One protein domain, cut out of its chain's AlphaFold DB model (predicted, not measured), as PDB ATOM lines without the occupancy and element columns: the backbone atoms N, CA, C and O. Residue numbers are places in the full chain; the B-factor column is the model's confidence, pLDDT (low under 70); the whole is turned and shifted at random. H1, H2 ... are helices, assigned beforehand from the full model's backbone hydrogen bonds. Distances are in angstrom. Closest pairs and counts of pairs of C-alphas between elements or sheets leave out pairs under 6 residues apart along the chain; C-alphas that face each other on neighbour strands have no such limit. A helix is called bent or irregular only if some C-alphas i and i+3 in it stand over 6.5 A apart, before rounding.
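What this domain is: This is residues 44 to 83 and 90 to 190 of the 191 residues of an uncharacterized protein of Flavobacterium piscinae (UniProt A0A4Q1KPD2). This is a rounded cluster of crossed helices gathered round one long helix, H9, which comes last in the printed part and runs through the middle. H1, H3, H4 and the first part of H5 pack on H9, while H2, H7 and H6, each touching the next, line another side of it, with the short H8 at the foot of H2. The printed part has 141 residues with nine named helices, H1 to H9 in order, and no named strand: the class is all helix. It is compact, with a radius of gyration of the C-alphas of 14.5 A, and spans 43 by 33 by 28 A.

How they stand to each other: Look first at H1, residues 45 to 58, which touches the hub, H9, residues 172 to 189, at a steep tilt of 65 degrees; the closest C-alphas, of Phe 52 and Phe 183, are 6.2 A apart. H2, residues 68 to 80, touches H7, residues 153 to 163, where the closest C-alphas, of Glu 80 and Glu 154, are 4.2 A apart. With residues 68 to 73 alone, H2 touches H8, residues 166 to 170, closest at C-alphas 69 and 169, 4.9 A. H3, residues 92 to 101, touches H9 at Ile 99 and Pro 184, whose C-alphas are closest, 6.5 A. H4, residues 106 to 111, touches H9 at C-alphas 109 and 185, the closest, 6.3 A. H5, residues 113 to 128, touches H9 with residues 114 to 118 alone, and touches H6, residues 134 to 147, closest at C-alphas 122 and 139, 5.7 A. H6 and H7 form a hairpin at a steep tilt of 43 degrees, opposite ways; their closest C-alphas, of Ala 137 and Asn 163, are 5.0 A apart. H1 and H5 are among the pairs that stay apart. Every O i to N i+4 pair is within hydrogen-bond range in H2, H3, H4, H6 and H7; the counts are 9 of 10 in H1, 8 of 12 in H5, 12 of 14 in H9, and 0 of 1 in H8, where 2 of 2 O i to N i+3 pairs are within range.

Where its parts are: Find C-alpha 45 at (101.495, 67.328, 136.187); from there H1 runs 19.6 A to C-alpha 58. H2 measures 18.3 A, H3 14.3 A, H6 20.3 A and H7 15.5 A, while H4 and H8 are short, 8.6 A and 8.0 A. H5, 23.0 A, has a kink of 37 degrees near residue 122 and is irregular, with C-alphas 124 and 127 8.4 A apart. H9, 25.4 A, ends at C-alpha 189, at (117.957, 63.953, 148.826), and is irregular too, with C-alphas 181 and 184 7.1 A apart.

The domain as a whole: The two C-alphas farthest apart, of Gln 90 and Ser 127, are 43.9 A from each other. Residues 84 to 89, in the link from H2 to H3, are not printed, and C-alphas 83 and 90 stand 18.2 A apart across the cut. Of the links that are printed whole, H1 to H2 is short and the others are tight. The mean pLDDT of the printed part is 92.2, and no printed residue is under 70.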
ATOM      1  N   ASP A  44     101.127  71.708 137.877       97.06
ATOM      2  CA  ASP A  44     100.867  71.094 136.581       97.06
ATOM      3  C   ASP A  44     101.634  69.768 136.462       97.06
ATOM      4  O   ASP A  44     102.861  69.726 136.566       97.06
ATOM      5  N   LEU A  45     100.903  68.664 136.277       95.88
ATOM      6  CA  LEU A  45     101.495  67.328 136.187       95.88
ATOM      7  C   LEU A  45     102.391  67.173 134.952       95.88
ATOM      8  O   LEU A  45     103.439  66.534 135.035       95.88
ATOM      9  N   VAL A  46     101.987  67.745 133.818       95.50
ATOM     10  CA  VAL A  46     102.728  67.634 132.558       95.50
ATOM     11  C   VAL A  46     104.023  68.427 132.657       95.50
ATOM     12  O   VAL A  46     105.081  67.924 132.286       95.50
ATOM     13  N   GLU A  47     103.980  69.633 133.219       96.75
ATOM     14  CA  GLU A  47     105.176  70.426 133.489       96.75
ATOM     15  C   GLU A  47     106.108  69.709 134.473       96.75
ATOM     16  O   GLU A  47     107.307  69.604 134.213       96.75
ATOM     17  N   PHE A  48     105.573  69.151 135.562       97.25
ATOM     18  CA  PHE A  48     106.357  68.410 136.550       97.25
ATOM     19  C   PHE A  48     107.060  67.190 135.932       97.25
ATOM     20  O   PHE A  48     108.252  66.968 136.160       97.25
ATOM     21  N   GLN A  49     106.356  66.433 135.087       96.88
ATOM     22  CA  GLN A  49     106.933  65.329 134.319       96.88
ATOM     23  C   GLN A  49     107.994  65.817 133.321       96.88
ATOM     24  O   GLN A  49     109.082  65.243 133.246       96.88
ATOM     25  N   ASN A  50     107.737  66.909 132.601       95.81
ATOM     26  CA  ASN A  50     108.703  67.484 131.667       95.81
ATOM     27  C   ASN A  50     109.981  67.943 132.374       95.81
ATOM     28  O   ASN A  50     111.069  67.788 131.821       95.81
ATOM     29  N   GLN A  51     109.885  68.482 133.591       96.75
ATOM     30  CA  GLN A  51     111.047  68.866 134.394       96.75
ATOM     31  C   GLN A  51     111.871  67.642 134.818       96.75
ATOM     32  O   GLN A  51     113.101  67.681 134.735       96.75
ATOM     33  N   PHE A  52     111.211  66.541 135.194       97.38
ATOM     34  CA  PHE A  52     111.877  65.270 135.475       97.38
ATOM     35  C   PHE A  52     112.646  64.753 134.254       97.38
ATOM     36  O   PHE A  52     113.833  64.455 134.356       97.38
ATOM     37  N   GLU A  53     112.012  64.698 133.082       96.81
ATOM     38  CA  GLU A  53     112.663  64.233 131.851       96.81
ATOM     39  C   GLU A  53     113.795  65.176 131.410       96.81
ATOM     40  O   GLU A  53     114.893  64.732 131.057       96.81
ATOM     41  N   SER A  54     113.559  66.490 131.490       95.94
ATOM     42  CA  SER A  54     114.526  67.523 131.106       95.94
ATOM     43  C   SER A  54     115.791  67.474 131.948       95.94
ATOM     44  O   SER A  54     116.870  67.732 131.419       95.94
ATOM     45  N   TYR A  55     115.697  67.094 133.227       96.50
ATOM     46  CA  TYR A  55     116.869  66.917 134.078       96.50
ATOM     47  C   TYR A  55     117.877  65.937 133.463       96.50
ATOM     48  O   TYR A  55     119.064  66.255 133.377       96.50
ATOM     49  N   PHE A  56     117.423  64.782 132.975       96.88
ATOM     50  CA  PHE A  56     118.316  63.789 132.372       96.88
ATOM     51  C   PHE A  56     118.821  64.219 130.990       96.88
ATOM     52  O   PHE A  56     119.970  63.939 130.647       96.88
ATOM     53  N   ILE A  57     117.994  64.919 130.210       96.69
ATOM     54  CA  ILE A  57     118.345  65.370 128.855       96.69
ATOM     55  C   ILE A  57     119.364  66.517 128.896       96.69
ATOM     56  O   ILE A  57     120.426  66.427 128.283       96.69
ATOM     57  N   VAL A  58     119.075  67.591 129.637       95.00
ATOM     58  CA  VAL A  58     119.924  68.796 129.700       95.00
ATOM     59  C   VAL A  58     121.303  68.471 130.272       95.00
ATOM     60  O   VAL A  58     122.311  69.018 129.828       95.00
ATOM     61  N   ASN A  59     121.367  67.519 131.204       94.31
ATOM     62  CA  ASN A  59     122.620  67.040 131.775       94.31
ATOM     63  C   ASN A  59     123.321  65.956 130.938       94.31
ATOM     64  O   ASN A  59     124.306  65.378 131.397       94.31
ATOM     65  N   LYS A  60     122.843  65.682 129.716       95.31
ATOM     66  CA  LYS A  60     123.415  64.700 128.779       95.31
ATOM     67  C   LYS A  60     123.530  63.289 129.368       95.31
ATOM     68  O   LYS A  60     124.420  62.531 128.991       95.31
ATOM     69  N   LEU A  61     122.640  62.939 130.298       95.56
ATOM     70  CA  LEU A  61     122.558  61.592 130.866       95.56
ATOM     71  C   LEU A  61     121.790  60.651 129.927       95.56
ATOM     72  O   LEU A  61     122.086  59.460 129.876       95.56
ATOM     73  N   ILE A  62     120.833  61.187 129.163       97.06
ATOM     74  CA  ILE A  62     120.106  60.476 128.102       97.06
ATOM     75  C   ILE A  62     120.031  61.326 126.826       97.06
ATOM     76  O   ILE A  62     120.143  62.550 126.882       97.06
ATOM     77  N   ASP A  63     119.805  60.677 125.682       96.19
ATOM     78  CA  ASP A  63     119.588  61.341 124.390       96.19
ATOM     79  C   ASP A  63     118.151  61.904 124.292       96.19
ATOM     80  O   ASP A  63     117.172  61.234 124.640       96.19
ATOM     81  N   SER A  64     118.017  63.145 123.811       95.38
ATOM     82  CA  SER A  64     116.736  63.834 123.616       95.38
ATOM     83  C   SER A  64     115.842  63.183 122.559       95.38
ATOM     84  O   SER A  64     114.619  63.316 122.638       95.38
ATOM     85  N   ASN A  65     116.440  62.484 121.591       96.25
ATOM     86  CA  ASN A  65     115.774  61.894 120.427       96.25
ATOM     87  C   ASN A  65     115.144  60.526 120.716       96.25
ATOM     88  O   ASN A  65     114.504  59.939 119.845       96.25
ATOM     89  N   LEU A  66     115.330  59.998 121.929       95.38
ATOM     90  CA  LEU A  66     114.696  58.754 122.346       95.38
ATOM     91  C   LEU A  66     113.169  58.900 122.357       95.38
ATOM     92  O   LEU A  66     112.621  59.915 122.793       95.38
ATOM     93  N   THR A  67     112.473  57.842 121.943       94.81
ATOM     94  CA  THR A  67     111.033  57.712 122.193       94.81
ATOM     95  C   THR A  67     110.765  57.694 123.699       94.81
ATOM     96  O   THR A  67     111.646  57.342 124.486       94.81
ATOM     97  N   THR A  68     109.554  58.058 124.129       92.06
ATOM     98  CA  THR A  68     109.223  58.181 125.559       92.06
ATOM     99  C   THR A  68     109.538  56.908 126.348       92.06
ATOM    100  O   THR A  68     110.241  56.961 127.351       92.06
ATOM    101  N   ASP A  69     109.144  55.733 125.860       93.75
ATOM    102  CA  ASP A  69     109.461  54.454 126.508       93.75
ATOM    103  C   ASP A  69     110.970  54.206 126.636       93.75
ATOM    104  O   ASP A  69     111.437  53.695 127.656       93.75
ATOM    105  N   LYS A  70     111.753  54.620 125.634       95.75
ATOM    106  CA  LYS A  70     113.216  54.524 125.658       95.75
ATOM    107  C   LYS A  70     113.850  55.533 126.608       95.75
ATOM    108  O   LYS A  70     114.834  55.176 127.256       95.75
ATOM    109  N   LYS A  71     113.277  56.734 126.753       95.94
ATOM    110  CA  LYS A  71     113.681  57.707 127.780       95.94
ATOM    111  C   LYS A  71     113.497  57.115 129.172       95.94
ATOM    112  O   LYS A  71     114.466  57.052 129.919       95.94
ATOM    113  N   TYR A  72     112.314  56.592 129.493       96.69
ATOM    114  CA  TYR A  72     112.066  55.988 130.807       96.69
ATOM    115  C   TYR A  72     112.901  54.722 131.041       96.69
ATOM    116  O   TYR A  72     113.404  54.525 132.144       96.69
ATOM    117  N   GLU A  73     113.140  53.893 130.017       96.00
ATOM    118  CA  GLU A  73     114.066  52.755 130.136       96.00
ATOM    119  C   GLU A  73     115.492  53.219 130.487       96.00
ATOM    120  O   GLU A  73     116.152  52.605 131.328       96.00
ATOM    121  N   ALA A  74     115.979  54.292 129.855       96.62
ATOM    122  CA  ALA A  74     117.299  54.859 130.120       96.62
ATOM    123  C   ALA A  74     117.379  55.527 131.503       96.62
ATOM    124  O   ALA A  74     118.340  55.292 132.234       96.62
ATOM    125  N   ILE A  75     116.348  56.275 131.900       97.19
ATOM    126  CA  ILE A  75     116.238  56.884 133.231       97.19
ATOM    127  C   ILE A  75     116.294  55.808 134.314       97.19
ATOM    128  O   ILE A  75     117.094  55.918 135.237       97.19
ATOM    129  N   LEU A  76     115.523  54.723 134.186       96.56
ATOM    130  CA  LEU A  76     115.563  53.632 135.161       96.56
ATOM    131  C   LEU A  76     116.938  52.950 135.217       96.56
ATOM    132  O   LEU A  76     117.378  52.568 136.294       96.56
ATOM    133  N   LYS A  77     117.657  52.824 134.094       95.94
ATOM    134  CA  LYS A  77     119.042  52.312 134.102       95.94
ATOM    135  C   LYS A  77     119.984  53.219 134.896       95.94
ATOM    136  O   LYS A  77     120.813  52.706 135.640       95.94
ATOM    137  N   ILE A  78     119.840  54.536 134.745       96.06
ATOM    138  CA  ILE A  78     120.630  55.526 135.485       96.06
ATOM    139  C   ILE A  78     120.277  55.491 136.969       96.06
ATOM    140  O   ILE A  78     121.175  55.501 137.793       96.06
ATOM    141  N   LEU A  79     118.994  55.422 137.324       95.38
ATOM    142  CA  LEU A  79     118.569  55.388 138.726       95.38
ATOM    143  C   LEU A  79     118.942  54.078 139.435       95.38
ATOM    144  O   LEU A  79     119.140  54.083 140.642       95.38
ATOM    145  N   GLU A  80     119.051  52.965 138.707       95.00
ATOM    146  CA  GLU A  80     119.552  51.702 139.263       95.00
ATOM    147  C   GLU A  80     121.068  51.721 139.481       95.00
ATOM    148  O   GLU A  80     121.566  51.082 140.398       95.00
ATOM    149  N   ASN A  81     121.809  52.428 138.625       94.12
ATOM    150  CA  ASN A  81     123.265  52.522 138.695       94.12
ATOM    151  C   ASN A  81     123.695  53.988 138.537       94.12
ATOM    152  O   ASN A  81     124.219  54.363 137.478       94.12
ATOM    153  N   PRO A  82     123.442  54.838 139.549       90.94
ATOM    154  CA  PRO A  82     123.703  56.261 139.428       90.94
ATOM    155  C   PRO A  82     125.206  56.527 139.284       90.94
ATOM    156  O   PRO A  82     126.035  55.825 139.873       90.94
ATOM    157  N   PRO A  83     125.605  57.554 138.510       89.94
ATOM    158  CA  PRO A  83     126.994  57.990 138.502       89.94
ATOM    159  C   PRO A  83     127.404  58.431 139.913       89.94
ATOM    160  O   PRO A  83     126.575  58.908 140.685       89.94
ATOM    161  N   GLN A  90     119.699  73.280 138.635       88.25
ATOM    162  CA  GLN A  90     119.892  74.730 138.493       88.25
ATOM    163  C   GLN A  90     118.772  75.529 139.183       88.25
ATOM    164  O   GLN A  90     119.014  76.594 139.738       88.25
ATOM    165  N   ASN A  91     117.555  74.984 139.200       91.00
ATOM    166  CA  ASN A  91     116.344  75.578 139.765       91.00
ATOM    167  C   ASN A  91     115.857  74.839 141.029       91.00
ATOM    168  O   ASN A  91     114.652  74.758 141.269       91.00
ATOM    169  N   LYS A  92     116.777  74.298 141.850       92.88
ATOM    170  CA  LYS A  92     116.439  73.472 143.031       92.88
ATOM    171  C   LYS A  92     115.387  74.124 143.932       92.88
ATOM    172  O   LYS A  92     114.442  73.451 144.322       92.88
ATOM    173  N   ASN A  93     115.504  75.421 144.223       94.19
ATOM    174  CA  ASN A  93     114.558  76.116 145.104       94.19
ATOM    175  C   ASN A  93     113.124  76.101 144.557       94.19
ATOM    176  O   ASN A  93     112.206  75.742 145.288       94.19
ATOM    177  N   SER A  94     112.939  76.403 143.271       95.00
ATOM    178  CA  SER A  94     111.623  76.352 142.624       95.00
ATOM    179  C   SER A  94     111.059  74.930 142.608       95.00
ATOM    180  O   SER A  94     109.880  74.726 142.878       95.00
ATOM    181  N   LEU A  95     111.905  73.922 142.370       96.12
ATOM    182  CA  LEU A  95     111.489  72.519 142.441       96.12
ATOM    183  C   LEU A  95     111.046  72.130 143.857       96.12
ATOM    184  O   LEU A  95     110.008  71.501 144.026       96.12
ATOM    185  N   VAL A  96     111.784  72.549 144.886       95.94
ATOM    186  CA  VAL A  96     111.416  72.332 146.295       95.94
ATOM    187  C   VAL A  96     110.062  72.971 146.618       95.94
ATOM    188  O   VAL A  96     109.269  72.378 147.348       95.94
ATOM    189  N   GLU A  97     109.763  74.154 146.079       95.81
ATOM    190  CA  GLU A  97     108.452  74.795 146.243       95.81
ATOM    191  C   GLU A  97     107.323  73.974 145.609       95.81
ATOM    192  O   GLU A  97     106.271  73.825 146.234       95.81
ATOM    193  N   LEU A  98     107.542  73.365 144.437       96.69
ATOM    194  CA  LEU A  98     106.575  72.438 143.833       96.69
ATOM    195  C   LEU A  98     106.347  71.201 144.715       96.69
ATOM    196  O   LEU A  98     105.202  70.814 144.942       96.69
ATOM    197  N   ILE A  99     107.410  70.616 145.277       96.56
ATOM    198  CA  ILE A  99     107.301  69.472 146.200       96.56
ATOM    199  C   ILE A  99     106.511  69.844 147.465       96.56
ATOM    200  O   ILE A  99     105.668  69.068 147.923       96.56
ATOM    201  N   LYS A 100     106.721  71.055 147.999       95.81
ATOM    202  CA  LYS A 100     105.943  71.583 149.131       95.81
ATOM    203  C   LYS A 100     104.473  71.785 148.775       95.81
ATOM    204  O   LYS A 100     103.619  71.424 149.577       95.81
ATOM    205  N   LYS A 101     104.169  72.323 147.589       97.12
ATOM    206  CA  LYS A 101     102.788  72.478 147.100       97.12
ATOM    207  C   LYS A 101     102.068  71.137 146.978       97.12
ATOM    208  O   LYS A 101     100.930  71.021 147.414       97.12
ATOM    209  N   LEU A 102     102.761  70.111 146.477       96.12
ATOM    210  CA  LEU A 102     102.267  68.729 146.439       96.12
ATOM    211  C   LEU A 102     102.097  68.106 147.836       96.12
ATOM    212  O   LEU A 102     101.552  67.010 147.952       96.12
ATOM    213  N   ASN A 103     102.536  68.794 148.895       95.38
ATOM    214  CA  ASN A 103     102.524  68.319 150.274       95.38
ATOM    215  C   ASN A 103     103.261  66.977 150.437       95.38
ATOM    216  O   ASN A 103     102.808  66.090 151.157       95.38
ATOM    217  N   ILE A 104     104.391  66.817 149.741       94.50
ATOM    218  CA  ILE A 104     105.254  65.638 149.861       94.50
ATOM    219  C   ILE A 104     106.328  65.940 150.904       94.50
ATOM    220  O   ILE A 104     107.186  66.802 150.708       94.50
ATOM    221  N   SER A 105     106.295  65.218 152.020       90.81
ATOM    222  CA  SER A 105     107.311  65.318 153.066       90.81
ATOM    223  C   SER A 105     108.479  64.348 152.839       90.81
ATOM    224  O   SER A 105     108.363  63.355 152.120       90.81
ATOM    225  N   ASN A 106     109.601  64.562 153.540       88.38
ATOM    226  CA  ASN A 106     110.696  63.581 153.575       88.38
ATOM    227  C   ASN A 106     110.224  62.213 154.099       88.38
ATOM    228  O   ASN A 106     110.689  61.180 153.625       88.38
ATOM    229  N   SER A 107     109.280  62.191 155.051       88.56
ATOM    230  CA  SER A 107     108.686  60.938 155.537       88.56
ATOM    231  C   SER A 107     107.906  60.229 154.432       88.56
ATOM    232  O   SER A 107     107.970  59.003 154.349       88.56
ATOM    233  N   ASP A 108     107.178  60.971 153.592       88.12
ATOM    234  CA  ASP A 108     106.461  60.382 152.460       88.12
ATOM    235  C   ASP A 108     107.441  59.779 151.467       88.12
ATOM    236  O   ASP A 108     107.243  58.640 151.071       88.12
ATOM    237  N   ILE A 109     108.543  60.467 151.159       88.06
ATOM    238  CA  ILE A 109     109.598  59.930 150.290       88.06
ATOM    239  C   ILE A 109     110.172  58.633 150.860       88.06
ATOM    240  O   ILE A 109     110.223  57.635 150.146       88.06
ATOM    241  N   ILE A 110     110.544  58.609 152.142       83.81
ATOM    242  CA  ILE A 110     111.116  57.417 152.791       83.81
ATOM    243  C   ILE A 110     110.121  56.247 152.774       83.81
ATOM    244  O   ILE A 110     110.508  55.106 152.530       83.81
ATOM    245  N   LYS A 111     108.833  56.522 153.007       84.94
ATOM    246  CA  LYS A 111     107.762  55.510 153.042       84.94
ATOM    247  C   LYS A 111     107.116  55.248 151.683       84.94
ATOM    248  O   LYS A 111     106.217  54.418 151.595       84.94
ATOM    249  N   ARG A 112     107.541  55.958 150.635       88.25
ATOM    250  CA  ARG A 112     106.948  55.938 149.289       88.25
ATOM    251  C   ARG A 112     105.446  56.287 149.279       88.25
ATOM    252  O   ARG A 112     104.691  55.834 148.418       88.25
ATOM    253  N   GLY A 113     105.014  57.123 150.227       84.38
ATOM    254  CA  GLY A 113     103.617  57.509 150.456       84.38
ATOM    255  C   GLY A 113     102.984  58.296 149.305       84.38
ATOM    256  O   GLY A 113     101.768  58.271 149.131       84.38
ATOM    257  N   GLN A 114     103.802  58.925 148.459       90.06
ATOM    258  CA  GLN A 114     103.358  59.681 147.289       90.06
ATOM    259  C   GLN A 114     102.641  58.826 146.227       90.06
ATOM    260  O   GLN A 114     101.861  59.353 145.439       90.06
ATOM    261  N   LEU A 115     102.835  57.500 146.226       93.50
ATOM    262  CA  LEU A 115     102.119  56.573 145.338       93.50
ATOM    263  C   LEU A 115     100.870  55.947 145.980       93.50
ATOM    264  O   LEU A 115     100.422  54.877 145.561       93.50
ATOM    265  N   LYS A 116     100.262  56.618 146.970       91.69
ATOM    266  CA  LYS A 116      99.056  56.136 147.664       91.69
ATOM    267  C   LYS A 116      97.934  55.713 146.708       91.69
ATOM    268  O   LYS A 116      97.379  54.636 146.897       91.69
ATOM    269  N   CYS A 117      97.638  56.499 145.666       92.44
ATOM    270  CA  CYS A 117      96.595  56.161 144.685       92.44
ATOM    271  C   CYS A 117      96.838  54.788 144.030       92.44
ATOM    272  O   CYS A 117      95.921  53.973 143.929       92.44
ATOM    273  N   LEU A 118      98.076  54.517 143.596       95.06
ATOM    274  CA  LEU A 118      98.445  53.234 142.997       95.06
ATOM    275  C   LEU A 118      98.436  52.114 144.037       95.06
ATOM    276  O   LEU A 118      97.953  51.025 143.739       95.06
ATOM    277  N   MET A 119      98.926  52.372 145.252       94.38
ATOM    278  CA  MET A 119      99.008  51.364 146.312       94.38
ATOM    279  C   MET A 119      97.646  50.924 146.842       94.38
ATOM    280  O   MET A 119      97.421  49.722 146.995       94.38
ATOM    281  N   ASP A 120      96.723  51.859 147.076       91.81
ATOM    282  CA  ASP A 120      95.355  51.550 147.504       91.81
ATOM    283  C   ASP A 120      94.653  50.687 146.437       91.81
ATOM    284  O   ASP A 120      94.001  49.682 146.747       91.81
ATOM    285  N   PHE A 121      94.864  51.018 145.159       90.94
ATOM    286  CA  PHE A 121      94.344  50.228 144.052       90.94
ATOM    287  C   PHE A 121      94.986  48.832 143.975       90.94
ATOM    288  O   PHE A 121      94.269  47.831 143.884       90.94
ATOM    289  N   TYR A 122      96.320  48.758 144.020       93.44
ATOM    290  CA  TYR A 122      97.082  47.513 143.954       93.44
ATOM    291  C   TYR A 122      96.644  46.550 145.056       93.44
ATOM    292  O   TYR A 122      96.279  45.415 144.763       93.44
ATOM    293  N   LYS A 123      96.591  47.014 146.310       92.44
ATOM    294  CA  LYS A 123      96.170  46.204 147.465       92.44
ATOM    295  C   LYS A 123      94.753  45.654 147.291       92.44
ATOM    296  O   LYS A 123      94.507  44.495 147.610       92.44
ATOM    297  N   THR A 124      93.848  46.447 146.722       90.12
ATOM    298  CA  THR A 124      92.452  46.047 146.486       90.12
ATOM    299  C   THR A 124      92.304  45.031 145.346       90.12
ATOM    300  O   THR A 124      91.412  44.186 145.380       90.12
ATOM    301  N   ASN A 125      93.166  45.090 144.324       88.69
ATOM    302  CA  ASN A 125      92.976  44.352 143.068       88.69
ATOM    303  C   ASN A 125      94.110  43.382 142.721       88.69
ATOM    304  O   ASN A 125      94.075  42.794 141.644       88.69
ATOM    305  N   LYS A 126      95.089  43.173 143.609       88.69
ATOM    306  CA  LYS A 126      96.312  42.385 143.365       88.69
ATOM    307  C   LYS A 126      96.061  41.047 142.664       88.69
ATOM    308  O   LYS A 126      96.793  40.713 141.742       88.69
ATOM    309  N   SER A 127      95.028  40.304 143.063       87.69
ATOM    310  CA  SER A 127      94.688  38.988 142.495       87.69
ATOM    311  C   SER A 127      94.141  39.025 141.064       87.69
ATOM    312  O   SER A 127      94.068  37.985 140.417       87.69
ATOM    313  N   LYS A 128      93.740  40.201 140.575       85.44
ATOM    314  CA  LYS A 128      93.164  40.424 139.241       85.44
ATOM    315  C   LYS A 128      94.152  41.068 138.270       85.44
ATOM    316  O   LYS A 128      93.838  41.206 137.092       85.44
ATOM    317  N   LEU A 129      95.312  41.505 138.760       84.94
ATOM    318  CA  LEU A 129      96.316  42.161 137.935       84.94
ATOM    319  C   LEU A 129      97.172  41.132 137.212       84.94
ATOM    320  O   LEU A 129      97.572  40.120 137.784       84.94
ATOM    321  N   GLU A 130      97.479  41.420 135.951       83.88
ATOM    322  CA  GLU A 130      98.415  40.608 135.193       83.88
ATOM    323  C   GLU A 130      99.809  40.703 135.822       83.88
ATOM    324  O   GLU A 130     100.326  41.801 136.088       83.88
ATOM    325  N   ASN A 131     100.425  39.538 136.026       77.19
ATOM    326  CA  ASN A 131     101.823  39.443 136.414       77.19
ATOM    327  C   ASN A 131     102.663  40.143 135.339       77.19
ATOM    328  O   ASN A 131     102.647  39.738 134.181       77.19
ATOM    329  N   LYS A 132     103.426  41.163 135.744       82.06
ATOM    330  CA  LYS A 132     104.232  42.072 134.901       82.06
ATOM    331  C   LYS A 132     103.532  43.291 134.286       82.06
ATOM    332  O   LYS A 132     104.192  44.045 133.566       82.06
ATOM    333  N   SER A 133     102.262  43.547 134.609       88.94
ATOM    334  CA  SER A 133     101.675  44.878 134.381       88.94
ATOM    335  C   SER A 133     102.415  45.944 135.198       88.94
ATOM    336  O   SER A 133     102.974  45.652 136.258       88.94
ATOM    337  N   GLY A 134     102.410  47.194 134.739       91.50
ATOM    338  CA  GLY A 134     103.099  48.293 135.414       91.50
ATOM    339  C   GLY A 134     102.582  48.555 136.821       91.50
ATOM    340  O   GLY A 134     103.371  48.707 137.754       91.50
ATOM    341  N   ILE A 135     101.260  48.502 137.002       92.44
ATOM    342  CA  ILE A 135     100.628  48.614 138.322       92.44
ATOM    343  C   ILE A 135     101.088  47.474 139.233       92.44
ATOM    344  O   ILE A 135     101.422  47.722 140.390       92.44
ATOM    345  N   TYR A 136     101.138  46.238 138.724       92.88
ATOM    346  CA  TYR A 136     101.606  45.103 139.512       92.88
ATOM    347  C   TYR A 136     103.083  45.247 139.886       92.88
ATOM    348  O   TYR A 136     103.416  45.085 141.054       92.88
ATOM    349  N   ALA A 137     103.957  45.576 138.929       94.25
ATOM    350  CA  ALA A 137     105.403  45.684 139.133       94.25
ATOM    351  C   ALA A 137     105.777  46.775 140.149       94.25
ATOM    352  O   ALA A 137     106.609  46.551 141.033       94.25
ATOM    353  N   ILE A 138     105.134  47.942 140.059       95.19
ATOM    354  CA  ILE A 138     105.327  49.029 141.022       95.19
ATOM    355  C   ILE A 138     104.706  48.641 142.367       95.19
ATOM    356  O   ILE A 138     105.386  48.696 143.388       95.19
ATOM    357  N   GLY A 139     103.457  48.173 142.377       95.00
ATOM    358  CA  GLY A 139     102.732  47.846 143.604       95.00
ATOM    359  C   GLY A 139     103.387  46.739 144.430       95.00
ATOM    360  O   GLY A 139     103.565  46.903 145.636       95.00
ATOM    361  N   ILE A 140     103.829  45.645 143.794       93.69
ATOM    362  CA  ILE A 140     104.535  44.565 144.497       93.69
ATOM    363  C   ILE A 140     105.865  45.060 145.061       93.69
ATOM    364  O   ILE A 140     106.219  44.693 146.176       93.69
ATOM    365  N   THR A 141     106.591  45.916 144.336       93.94
ATOM    366  CA  THR A 141     107.861  46.466 144.826       93.94
ATOM    367  C   THR A 141     107.629  47.319 146.070       93.94
ATOM    368  O   THR A 141     108.290  47.120 147.086       93.94
ATOM    369  N   LEU A 142     106.653  48.226 146.031       92.50
ATOM    370  CA  LEU A 142     106.343  49.100 147.161       92.50
ATOM    371  C   LEU A 142     105.789  48.335 148.366       92.50
ATOM    372  O   LEU A 142     106.136  48.660 149.494       92.50
ATOM    373  N   GLU A 143     105.001  47.279 148.150       92.31
ATOM    374  CA  GLU A 143     104.571  46.389 149.233       92.31
ATOM    375  C   GLU A 143     105.768  45.735 149.947       92.31
ATOM    376  O   GLU A 143     105.751  45.593 151.170       92.31
ATOM    377  N   HIS A 144     106.827  45.362 149.219       89.56
ATOM    378  CA  HIS A 144     108.053  44.853 149.840       89.56
ATOM    379  C   HIS A 144     108.810  45.946 150.600       89.56
ATOM    380  O   HIS A 144     109.277  45.690 151.708       89.56
ATOM    381  N   VAL A 145     108.888  47.165 150.055       88.06
ATOM    382  CA  VAL A 145     109.518  48.316 150.729       88.06
ATOM    383  C   VAL A 145     108.799  48.664 152.035       88.06
ATOM    384  O   VAL A 145     109.454  48.899 153.044       88.06
ATOM    385  N   GLU A 146     107.462  48.636 152.060       85.94
ATOM    386  CA  GLU A 146     106.674  48.857 153.284       85.94
ATOM    387  C   GLU A 146     107.015  47.842 154.391       85.94
ATOM    388  O   GLU A 146     106.979  48.179 155.574       85.94
ATOM    389  N   ARG A 147     107.353  46.600 154.019       84.31
ATOM    390  CA  ARG A 147     107.702  45.516 154.955       84.31
ATOM    391  C   ARG A 147     109.179  45.510 155.355       84.31
ATOM    392  O   ARG A 147     109.522  44.927 156.380       84.31
ATOM    393  N   ALA A 148     110.037  46.137 154.556       82.62
ATOM    394  CA  ALA A 148     111.472  46.242 154.777       82.62
ATOM    395  C   ALA A 148     111.908  47.712 154.627       82.62
ATOM    396  O   ALA A 148     112.437  48.103 153.584       82.62
ATOM    397  N   PRO A 149     111.674  48.563 155.643       72.38
ATOM    398  CA  PRO A 149     112.109  49.951 155.588       72.38
ATOM    399  C   PRO A 149     113.639  50.030 155.470       72.38
ATOM    400  O   PRO A 149     114.359  49.269 156.111       72.38
ATOM    401  N   GLY A 150     114.134  50.962 154.653       73.88
ATOM    402  CA  GLY A 150     115.572  51.145 154.410       73.88
ATOM    403  C   GLY A 150     116.113  50.465 153.147       73.88
ATOM    404  O   GLY A 150     117.319  50.503 152.916       73.88
ATOM    405  N   VAL A 151     115.252  49.874 152.309       85.56
ATOM    406  CA  VAL A 151     115.642  49.429 150.959       85.56
ATOM    407  C   VAL A 151     116.114  50.633 150.137       85.56
ATOM    408  O   VAL A 151     115.423  51.652 150.062       85.56
ATOM    409  N   SER A 152     117.295  50.506 149.525       87.19
ATOM    410  CA  SER A 152     117.899  51.579 148.732       87.19
ATOM    411  C   SER A 152     117.103  51.866 147.457       87.19
ATOM    412  O   SER A 152     116.387  51.002 146.940       87.19
ATOM    413  N   GLN A 153     117.237  53.081 146.925       88.19
ATOM    414  CA  GLN A 153     116.557  53.480 145.694       88.19
ATOM    415  C   GLN A 153     116.935  52.565 144.519       88.19
ATOM    416  O   GLN A 153     116.062  52.166 143.751       88.19
ATOM    417  N   GLU A 154     118.201  52.161 144.420       91.94
ATOM    418  CA  GLU A 154     118.709  51.274 143.371       91.94
ATOM    419  C   GLU A 154     117.984  49.925 143.379       91.94
ATOM    420  O   GLU A 154     117.567  49.440 142.329       91.94
ATOM    421  N   LEU A 155     117.756  49.344 144.563       91.88
ATOM    422  CA  LEU A 155     117.021  48.084 144.705       91.88
ATOM    423  C   LEU A 155     115.541  48.235 144.339       91.88
ATOM    424  O   LEU A 155     114.971  47.342 143.710       91.88
ATOM    425  N   ILE A 156     114.919  49.368 144.683       93.19
ATOM    426  CA  ILE A 156     113.537  49.676 144.284       93.19
ATOM    427  C   ILE A 156     113.443  49.754 142.757       93.19
ATOM    428  O   ILE A 156     112.582  49.113 142.152       93.19
ATOM    429  N   VAL A 157     114.344  50.506 142.124       94.88
ATOM    430  CA  VAL A 157     114.391  50.661 140.666       94.88
ATOM    431  C   VAL A 157     114.646  49.311 139.997       94.88
ATOM    432  O   VAL A 157     113.931  48.959 139.057       94.88
ATOM    433  N   SER A 158     115.605  48.532 140.503       94.62
ATOM    434  CA  SER A 158     115.933  47.199 139.992       94.62
ATOM    435  C   SER A 158     114.722  46.264 140.057       94.62
ATOM    436  O   SER A 158     114.336  45.674 139.046       94.62
ATOM    437  N   SER A 159     114.029  46.216 141.200       94.06
ATOM    438  CA  SER A 159     112.814  45.411 141.377       94.06
ATOM    439  C   SER A 159     111.702  45.819 140.409       94.06
ATOM    440  O   SER A 159     111.087  44.952 139.781       94.06
ATOM    441  N   ILE A 160     111.467  47.124 140.223       94.69
ATOM    442  CA  ILE A 160     110.500  47.610 139.229       94.69
ATOM    443  C   ILE A 160     110.915  47.131 137.836       94.69
ATOM    444  O   ILE A 160     110.113  46.498 137.154       94.69
ATOM    445  N   ARG A 161     112.166  47.358 137.419       92.81
ATOM    446  CA  ARG A 161     112.660  46.974 136.085       92.81
ATOM    447  C   ARG A 161     112.572  45.472 135.818       92.81
ATOM    448  O   ARG A 161     112.214  45.090 134.708       92.81
ATOM    449  N   MET A 162     112.902  44.632 136.798       90.00
ATOM    450  CA  MET A 162     112.850  43.170 136.668       90.00
ATOM    451  C   MET A 162     111.419  42.651 136.499       90.00
ATOM    452  O   MET A 162     111.197  41.663 135.798       90.00
ATOM    453  N   ASN A 163     110.451  43.319 137.129       88.62
ATOM    454  CA  ASN A 163     109.048  42.916 137.106       88.62
ATOM    455  C   ASN A 163     108.235  43.601 136.001       88.62
ATOM    456  O   ASN A 163     107.119  43.169 135.730       88.62
ATOM    457  N   LEU A 164     108.761  44.637 135.352       89.31
ATOM    458  CA  LEU A 164     108.049  45.407 134.338       89.31
ATOM    459  C   LEU A 164     108.200  44.794 132.936       89.31
ATOM    460  O   LEU A 164     109.311  44.562 132.455       89.31
ATOM    461  N   ASN A 165     107.091  44.604 132.218       86.69
ATOM    462  CA  ASN A 165     107.154  44.384 130.772       86.69
ATOM    463  C   ASN A 165     107.562  45.692 130.063       86.69
ATOM    464  O   ASN A 165     106.987  46.744 130.321       86.69
ATOM    465  N   LYS A 166     108.529  45.649 129.134       83.69
ATOM    466  CA  LYS A 166     109.041  46.848 128.439       83.69
ATOM    467  C   LYS A 166     107.946  47.682 127.769       83.69
ATOM    468  O   LYS A 166     108.061  48.902 127.736       83.69
ATOM    469  N   ASN A 167     106.887  47.046 127.267       88.50
ATOM    470  CA  ASN A 167     105.773  47.763 126.640       88.50
ATOM    471  C   ASN A 167     104.960  48.600 127.641       88.50
ATOM    472  O   ASN A 167     104.349  49.584 127.234       88.50
ATOM    473  N   GLU A 168     105.005  48.281 128.937       93.50
ATOM    474  CA  GLU A 168     104.325  49.055 129.982       93.50
ATOM    475  C   GLU A 168     104.942  50.445 130.162       93.50
ATOM    476  O   GLU A 168     104.248  51.362 130.582       93.50
ATOM    477  N   LEU A 169     106.210  50.651 129.777       94.00
ATOM    478  CA  LEU A 169     106.842  51.979 129.802       94.00
ATOM    479  C   LEU A 169     106.200  52.971 128.826       94.00
ATOM    480  O   LEU A 169     106.431  54.170 128.943       94.00
ATOM    481  N   LYS A 170     105.388  52.499 127.872       92.94
ATOM    482  CA  LYS A 170     104.603  53.364 126.979       92.94
ATOM    483  C   LYS A 170     103.348  53.919 127.647       92.94
ATOM    484  O   LYS A 170     102.748  54.831 127.094       92.94
ATOM    485  N   LYS A 171     102.930  53.362 128.786       93.31
ATOM    486  CA  LYS A 171     101.694  53.755 129.458       93.31
ATOM    487  C   LYS A 171     101.927  54.968 130.348       93.31
ATOM    488  O   LYS A 171     102.780  54.928 131.238       93.31
ATOM    489  N   ASP A 172     101.091  55.985 130.177       92.38
ATOM    490  CA  ASP A 172     101.148  57.236 130.941       92.38
ATOM    491  C   ASP A 172     101.158  56.987 132.449       92.38
ATOM    492  O   ASP A 172     101.954  57.571 133.174       92.38
ATOM    493  N   ILE A 173     100.328  56.061 132.939       93.75
ATOM    494  CA  ILE A 173     100.249  55.793 134.377       93.75
ATOM    495  C   ILE A 173     101.553  55.241 134.955       93.75
ATOM    496  O   ILE A 173     101.889  55.523 136.107       93.75
ATOM    497  N   VAL A 174     102.301  54.468 134.166       95.06
ATOM    498  CA  VAL A 174     103.606  53.950 134.576       95.06
ATOM    499  C   VAL A 174     104.590  55.105 134.629       95.06
ATOM    500  O   VAL A 174     105.219  55.298 135.661       95.06
ATOM    501  N   GLN A 175     104.655  55.925 133.581       95.88
ATOM    502  CA  GLN A 175     105.530  57.100 133.522       95.88
ATOM    503  C   GLN A 175     105.264  58.071 134.682       95.88
ATOM    504  O   GLN A 175     106.175  58.350 135.458       95.88
ATOM    505  N   ILE A 176     104.005  58.472 134.883       96.31
ATOM    506  CA  ILE A 176     103.558  59.329 135.993       96.31
ATOM    507  C   ILE A 176     103.968  58.732 137.342       96.31
ATOM    508  O   ILE A 176     104.493  59.436 138.203       96.31
ATOM    509  N   SER A 177     103.771  57.424 137.534       96.62
ATOM    510  CA  SER A 177     104.132  56.769 138.795       96.62
ATOM    511  C   SER A 177     105.642  56.787 139.038       96.62
ATOM    512  O   SER A 177     106.066  57.000 140.169       96.62
ATOM    513  N   LEU A 178     106.467  56.612 138.003       97.06
ATOM    514  CA  LEU A 178     107.926  56.699 138.130       97.06
ATOM    515  C   LEU A 178     108.381  58.135 138.438       97.06
ATOM    516  O   LEU A 178     109.239  58.319 139.301       97.06
ATOM    517  N   VAL A 179     107.779  59.143 137.797       97.69
ATOM    518  CA  VAL A 179     108.038  60.569 138.080       97.69
ATOM    519  C   VAL A 179     107.731  60.881 139.542       97.69
ATOM    520  O   VAL A 179     108.594  61.375 140.265       97.69
ATOM    521  N   ILE A 180     106.520  60.552 140.002       96.50
ATOM    522  CA  ILE A 180     106.084  60.802 141.381       96.50
ATOM    523  C   ILE A 180     106.988  60.057 142.367       96.50
ATOM    524  O   ILE A 180     107.355  60.608 143.401       96.50
ATOM    525  N   LEU A 181     107.384  58.822 142.054       95.19
ATOM    526  CA  LEU A 181     108.219  58.014 142.934       95.19
ATOM    527  C   LEU A 181     109.618  58.604 143.129       95.19
ATOM    528  O   LEU A 181     110.068  58.691 144.271       95.19
ATOM    529  N   PHE A 182     110.286  58.994 142.040       95.62
ATOM    530  CA  PHE A 182     111.722  59.282 142.053       95.62
ATOM    531  C   PHE A 182     112.075  60.765 141.991       95.62
ATOM    532  O   PHE A 182     113.120  61.155 142.507       95.62
ATOM    533  N   PHE A 183     111.245  61.615 141.384       96.62
ATOM    534  CA  PHE A 183     111.612  63.020 141.207       96.62
ATOM    535  C   PHE A 183     111.735  63.792 142.534       96.62
ATOM    536  O   PHE A 183     112.749  64.469 142.717       96.62
ATOM    537  N   PRO A 184     110.805  63.654 143.505       95.25
ATOM    538  CA  PRO A 184     110.945  64.313 144.804       95.25
ATOM    539  C   PRO A 184     112.214  63.888 145.558       95.25
ATOM    540  O   PRO A 184     112.870  64.721 146.177       95.25
ATOM    541  N   GLU A 185     112.583  62.606 145.471       92.00
ATOM    542  CA  GLU A 185     113.810  62.065 146.066       92.00
ATOM    543  C   GLU A 185     115.062  62.663 145.419       92.00
ATOM    544  O   GLU A 185     115.940  63.147 146.130       92.00
ATOM    545  N   LEU A 186     115.110  62.731 144.083       93.38
ATOM    546  CA  LEU A 186     116.203  63.394 143.368       93.38
ATOM    547  C   LEU A 186     116.347  64.860 143.795       93.38
ATOM    548  O   LEU A 186     117.458  65.323 144.038       93.38
ATOM    549  N   ILE A 187     115.238  65.593 143.919       94.44
ATOM    550  CA  ILE A 187     115.257  67.013 144.295       94.44
ATOM    551  C   ILE A 187     115.729  67.203 145.742       94.44
ATOM    552  O   ILE A 187     116.561  68.075 146.008       94.44
ATOM    553  N   LEU A 188     115.174  66.435 146.684       88.94
ATOM    554  CA  LEU A 188     115.344  66.684 148.116       88.94
ATOM    555  C   LEU A 188     116.543  65.974 148.737       88.94
ATOM    556  O   LEU A 188     117.103  66.500 149.695       88.94
ATOM    557  N   LEU A 189     116.934  64.809 148.216       79.31
ATOM    558  CA  LEU A 189     117.957  63.953 148.826       79.31
ATOM    559  C   LEU A 189     119.270  63.904 148.030       79.31
ATOM    560  O   LEU A 189     120.218  63.263 148.475       79.31
ATOM    561  N   THR A 190     119.354  64.591 146.884       74.25
ATOM    562  CA  THR A 190     120.603  64.728 146.110       74.25
ATOM    563  C   THR A 190     121.173  66.146 146.247       74.25
ATOM    564  O   THR A 190     120.449  67.138 146.099       74.25
TER     565      THR A 190